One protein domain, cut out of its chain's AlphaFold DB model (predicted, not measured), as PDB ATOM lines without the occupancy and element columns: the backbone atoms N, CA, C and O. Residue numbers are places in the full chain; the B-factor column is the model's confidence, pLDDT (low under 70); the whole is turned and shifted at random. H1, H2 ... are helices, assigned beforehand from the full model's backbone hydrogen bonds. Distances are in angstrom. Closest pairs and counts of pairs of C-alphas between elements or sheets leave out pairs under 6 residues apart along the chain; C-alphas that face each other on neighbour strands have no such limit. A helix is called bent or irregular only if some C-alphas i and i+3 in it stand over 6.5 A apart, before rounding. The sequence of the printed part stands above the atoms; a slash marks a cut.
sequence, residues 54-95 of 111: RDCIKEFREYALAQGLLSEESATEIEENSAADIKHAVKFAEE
ATOM      1  N   ARG A  54      95.442  98.938 146.788       94.69
ATOM      2  CA  ARG A  54      96.172  97.921 147.539       94.69
ATOM      3  C   ARG A  54      97.029  98.580 148.605       94.69
ATOM      4  O   ARG A  54      97.880  99.415 148.311       94.69
ATOM      5  N   ASP A  55      96.816  98.150 149.837       95.06
ATOM      6  CA  ASP A  55      97.557  98.602 151.004       95.06
ATOM      7  C   ASP A  55      98.319  97.412 151.585       95.06
ATOM      8  O   ASP A  55      97.733  96.487 152.149       95.06
ATOM      9  N   CYS A  56      99.641  97.422 151.419       95.06
ATOM     10  CA  CYS A  56     100.492  96.329 151.870       95.06
ATOM     11  C   CYS A  56     100.537  96.195 153.398       95.06
ATOM     12  O   CYS A  56     100.833  95.101 153.879       95.06
ATOM     13  N   ILE A  57     100.228  97.255 154.152       95.38
ATOM     14  CA  ILE A  57     100.160  97.204 155.616       95.38
ATOM     15  C   ILE A  57      98.920  96.411 156.026       95.38
ATOM     16  O   ILE A  57      99.028  95.485 156.828       95.38
ATOM     17  N   LYS A  58      97.766  96.698 155.412       95.25
ATOM     18  CA  LYS A  58      96.522  95.948 155.657       95.25
ATOM     19  C   LYS A  58      96.638  94.491 155.227       95.25
ATOM     20  O   LYS A  58      96.363  93.607 156.031       95.25
ATOM     21  N   GLU A  59      97.121  94.242 154.006       95.75
ATOM     22  CA  GLU A  59      97.341  92.876 153.505       95.75
ATOM     23  C   GLU A  59      98.276  92.085 154.441       95.75
ATOM     24  O   GLU A  59      98.055  90.899 154.698       95.75
ATOM     25  N   PHE A  60      99.320  92.728 154.978       96.31
ATOM     26  CA  PHE A  60     100.228  92.079 155.920       96.31
ATOM     27  C   PHE A  60      99.606  91.867 157.304       96.31
ATOM     28  O   PHE A  60      99.811  90.797 157.874       96.31
ATOM     29  N   ARG A  61      98.832  92.824 157.831       96.56
ATOM     30  CA  ARG A  61      98.108  92.673 159.105       96.56
ATOM     31  C   ARG A  61      97.165  91.475 159.050       96.56
ATOM     32  O   ARG A  61      97.244  90.603 159.910       96.56
ATOM     33  N   GLU A  62      96.338  91.391 158.010       96.44
ATOM     34  CA  GLU A  62      95.413  90.270 157.793       96.44
ATOM     35  C   GLU A  62      96.156  88.931 157.719       96.44
ATOM     36  O   GLU A  62      95.778  87.965 158.385       96.44
ATOM     37  N   TYR A  63      97.253  88.883 156.959       96.69
ATOM     38  CA  TYR A  63      98.110  87.704 156.889       96.69
ATOM     39  C   TYR A  63      98.677  87.326 158.265       96.69
ATOM     40  O   TYR A  63      98.584  86.167 158.667       96.69
ATOM     41  N   ALA A  64      99.243  88.281 159.003       96.94
ATOM     42  CA  ALA A  64      99.875  88.032 160.294       96.94
ATOM     43  C   ALA A  64      98.873  87.521 161.339       96.94
ATOM     44  O   ALA A  64      99.181  86.566 162.052       96.94
ATOM     45  N   LEU A  65      97.666  88.092 161.382       97.56
ATOM     46  CA  LEU A  65      96.571  87.627 162.237       97.56
ATOM     47  C   LEU A  65      96.134  86.206 161.859       97.56
ATOM     48  O   LEU A  65      96.054  85.329 162.717       97.56
ATOM     49  N   ALA A  66      95.920  85.944 160.565       97.75
ATOM     50  CA  ALA A  66      95.511  84.628 160.077       97.75
ATOM     51  C   ALA A  66      96.563  83.535 160.337       97.75
ATOM     52  O   ALA A  66      96.216  82.362 160.465       97.75
ATOM     53  N   GLN A  67      97.845  83.902 160.402       97.31
ATOM     54  CA  GLN A  67      98.946  82.996 160.740       97.31
ATOM     55  C   GLN A  67      99.242  82.919 162.248       97.31
ATOM     56  O   GLN A  67     100.139  82.177 162.644       97.31
ATOM     57  N   GLY A  68      98.529  83.673 163.094       97.19
ATOM     58  CA  GLY A  68      98.794  83.737 164.535       97.19
ATOM     59  C   GLY A  68     100.144  84.373 164.891       97.19
ATOM     60  O   GLY A  68     100.662  84.140 165.979       97.19
ATOM     61  N   LEU A  69     100.729  85.152 163.974       96.38
ATOM     62  CA  LEU A  69     101.969  85.905 164.192       96.38
ATOM     63  C   LEU A  69     101.725  87.188 164.997       96.38
ATOM     64  O   LEU A  69     102.649  87.702 165.620       96.38
ATOM     65  N   LEU A  70     100.491  87.697 164.966       96.44
ATOM     66  CA  LEU A  70     100.013  88.826 165.759       96.44
ATOM     67  C   LEU A  70      98.634  88.497 166.337       96.44
ATOM     68  O   LEU A  70      97.865  87.743 165.738       96.44
ATOM     69  N   SER A  71      98.310  89.098 167.479       97.88
ATOM     70  CA  SER A  71      96.933  89.262 167.957       97.88
ATOM     71  C   SER A  71      96.396  90.641 167.561       97.88
ATOM     72  O   SER A  71      97.179  91.564 167.327       97.88
ATOM     73  N   GLU A  72      95.070  90.810 167.533       97.38
ATOM     74  CA  GLU A  72      94.452  92.125 167.284       97.38
ATOM     75  C   GLU A  72      94.909  93.180 168.298       97.38
ATOM     76  O   GLU A  72      95.172  94.324 167.932       97.38
ATOM     77  N   GLU A  73      95.062  92.776 169.561       98.19
ATOM     78  CA  GLU A  73      95.581  93.622 170.638       98.19
ATOM     79  C   GLU A  73      97.004  94.097 170.323       98.19
ATOM     80  O   GLU A  73      97.237  95.297 170.236       98.19
ATOM     81  N   SER A  74      97.924  93.172 170.023       97.75
ATOM     82  CA  SER A  74      99.314  93.520 169.694       97.75
ATOM     83  C   SER A  74      99.437  94.370 168.427       97.75
ATOM     84  O   SER A  74     100.269  95.270 168.354       97.75
ATOM     85  N   ALA A  75      98.601  94.118 167.416       96.62
ATOM     86  CA  ALA A  75      98.614  94.894 166.182       96.62
ATOM     87  C   ALA A  75      98.123  96.331 166.422       96.62
ATOM     88  O   ALA A  75      98.652  97.270 165.834       96.62
ATOM     89  N   THR A  76      97.145  96.504 167.312       96.88
ATOM     90  CA  THR A  76      96.652  97.823 167.732       96.88
ATOM     91  C   THR A  76      97.698  98.560 168.564       96.88
ATOM     92  O   THR A  76      97.994  99.717 168.287       96.88
ATOM     93  N   GLU A  77      98.337  97.869 169.508       98.25
ATOM     94  CA  GLU A  77      99.415  98.425 170.331       98.25
ATOM     95  C   GLU A  77     100.589  98.938 169.475       98.25
ATOM     96  O   GLU A  77     101.114 100.024 169.719       98.25
ATOM     97  N   ILE A  78     100.984  98.207 168.426       97.88
ATOM     98  CA  ILE A  78     102.032  98.649 167.488       97.88
ATOM     99  C   ILE A  78     101.640  99.953 166.775       97.88
ATOM    100  O   ILE A  78     102.477 100.848 166.634       97.88
ATOM    101  N   GLU A  79     100.390 100.078 166.326       97.06
ATOM    102  CA  GLU A  79      99.896 101.289 165.655       97.06
ATOM    103  C   GLU A  79      99.867 102.490 166.611       97.06
ATOM    104  O   GLU A  79     100.319 103.580 166.249       97.06
ATOM    105  N   GLU A  80      99.400 102.291 167.846       98.38
ATOM    106  CA  GLU A  80      99.372 103.327 168.883       98.38
ATOM    107  C   GLU A  80     100.780 103.791 169.267       98.38
ATOM    108  O   GLU A  80     101.041 104.997 169.324       98.38
ATOM    109  N   ASN A  81     101.710 102.851 169.453       98.62
ATOM    110  CA  ASN A  81     103.111 103.157 169.731       98.62
ATOM    111  C   ASN A  81     103.749 103.931 168.572       98.62
ATOM    112  O   ASN A  81     104.388 104.957 168.797       98.62
ATOM    113  N   SER A  82     103.502 103.519 167.325       98.38
ATOM    114  CA  SER A  82     103.997 104.245 166.153       98.38
ATOM    115  C   SER A  82     103.449 105.677 166.090       98.38
ATOM    116  O   SER A  82     104.193 106.600 165.755       98.38
ATOM    117  N   ALA A  83     102.176 105.892 166.428       98.44
ATOM    118  CA  ALA A  83     101.590 107.230 166.484       98.44
ATOM    119  C   ALA A  83     102.193 108.082 167.618       98.44
ATOM    120  O   ALA A  83     102.432 109.281 167.435       98.44
ATOM    121  N   ALA A  84     102.465 107.473 168.774       98.69
ATOM    122  CA  ALA A  84     103.125 108.134 169.895       98.69
ATOM    123  C   ALA A  84     104.562 108.555 169.542       98.69
ATOM    124  O   ALA A  84     104.937 109.699 169.818       98.69
ATOM    125  N   ASP A  85     105.319 107.690 168.866       98.75
ATOM    126  CA  ASP A  85     106.680 107.975 168.399       98.75
ATOM    127  C   ASP A  85     106.704 109.155 167.423       98.75
ATOM    128  O   ASP A  85     107.516 110.071 167.572       98.75
ATOM    129  N   ILE A  86     105.766 109.192 166.469       98.69
ATOM    130  CA  ILE A  86     105.622 110.314 165.530       98.69
ATOM    131  C   ILE A  86     105.332 111.610 166.292       98.69
ATOM    132  O   ILE A  86     105.990 112.623 166.058       98.69
ATOM    133  N   LYS A  87     104.378 111.593 167.230       98.69
ATOM    134  CA  LYS A  87     104.029 112.779 168.026       98.69
ATOM    135  C   LYS A  87     105.220 113.285 168.837       98.69
ATOM    136  O   LYS A  87     105.436 114.493 168.918       98.69
ATOM    137  N   HIS A  88     105.982 112.373 169.432       98.69
ATOM    138  CA  HIS A  88     107.188 112.714 170.172       98.69
ATOM    139  C   HIS A  88     108.256 113.324 169.254       98.69
ATOM    140  O   HIS A  88     108.806 114.372 169.583       98.69
ATOM    141  N   ALA A  89     108.508 112.721 168.090       98.69
ATOM    142  CA  ALA A  89     109.487 113.212 167.122       98.69
ATOM    143  C   ALA A  89     109.128 114.602 166.571       98.69
ATOM    144  O   ALA A  89     110.002 115.462 166.479       98.69
ATOM    145  N   VAL A  90     107.849 114.844 166.256       98.62
ATOM    146  CA  VAL A  90     107.363 116.162 165.813       98.62
ATOM    147  C   VAL A  90     107.562 117.199 166.911       98.62
ATOM    148  O   VAL A  90     108.174 118.230 166.657       98.62
ATOM    149  N   LYS A  91     107.127 116.901 168.141       98.62
ATOM    150  CA  LYS A  91     107.300 117.812 169.276       98.62
ATOM    151  C   LYS A  91     108.777 118.147 169.505       98.62
ATOM    152  O   LYS A  91     109.119 119.310 169.668       98.62
ATOM    153  N   PHE A  92     109.647 117.138 169.478       98.50
ATOM    154  CA  PHE A  92     111.088 117.339 169.601       98.50
ATOM    155  C   PHE A  92     111.629 118.269 168.506       98.50
ATOM    156  O   PHE A  92     112.407 119.169 168.805       98.50
ATOM    157  N   ALA A  93     111.206 118.084 167.253       98.19
ATOM    158  CA  ALA A  93     111.632 118.929 166.140       98.19
ATOM    159  C   ALA A  93     111.113 120.374 166.260       98.19
ATOM    160  O   ALA A  93     111.861 121.306 165.984       98.19
ATOM    161  N   GLU A  94     109.866 120.567 166.694       97.81
ATOM    162  CA  GLU A  94     109.258 121.892 166.896       97.81
ATOM    163  C   GLU A  94     109.868 122.655 168.080       97.81
ATOM    164  O   GLU A  94     109.977 123.880 168.032       97.81
ATOM    165  N   GLU A  95     110.263 121.944 169.138       98.25
ATOM    166  CA  GLU A  95     110.908 122.515 170.328       98.25
ATOM    167  C   GLU A  95     112.428 122.681 170.168       98.25
ATOM    168  O   GLU A  95     113.070 123.278 171.032       98.25
TER     169      GLU A  95
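This is residues 54 to 95 of the 111 residues of the protein "TPP-dependent acetoin dehydrogenase complex, E1 component subunit alpha" of Lactobacillus satsumensis DSM 16230 = JCM 12392 (UniProt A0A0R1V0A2). A long helix, H2, and a much shorter one, H1, make a lopsided V, meeting near the end of H1 and the beginning of H2, where a tight link joins them. Residues 76 to 95 of H2 stick out as the long arm, and residues 54 to 60, of which 56 to 60 belong to H1, stick out as the short arm. The printed part has 42 residues, with two named helices in the order H1, H2 and no named strand; the class is all helix. The whole is only just loose, close to extended, with a radius of gyration of the C-alphas of 13.5 A, and it is flat, spanning 42 by 23 by 9 A.

H2, the longest helix, holds residues 72 to 95 and measures 34.7 A from C-alpha 72 at (94.452, 92.125, 167.284) to C-alpha 95 at (110.908, 122.515, 170.328). H1 holds residues 56 to 66 and measures 15.1 A, beginning with C-alpha 56 at (100.492, 96.329, 151.870).

H2 and H1 are close but not clearly touching, with 2 pairs of C-alphas within 8 A. Their closest C-alphas, those of Leu 65 and Glu 72, are 7.1 A apart. The helices run opposite ways at a steep tilt of 35.0 degrees, only just past shallow. Their centres are 19.8 A apart. In both H1 and H2 every O i to N i+4 pair is within hydrogen-bond range, and neither helix is bent.

The two C-alphas farthest apart are those of Gln 67 and Glu 95, at 42.4 A. The printed part has no cut, and the link from H1 to H2, of 5 residues, is tight. The mean pLDDT of the printed part is 97.4, and no printed residue is under 70.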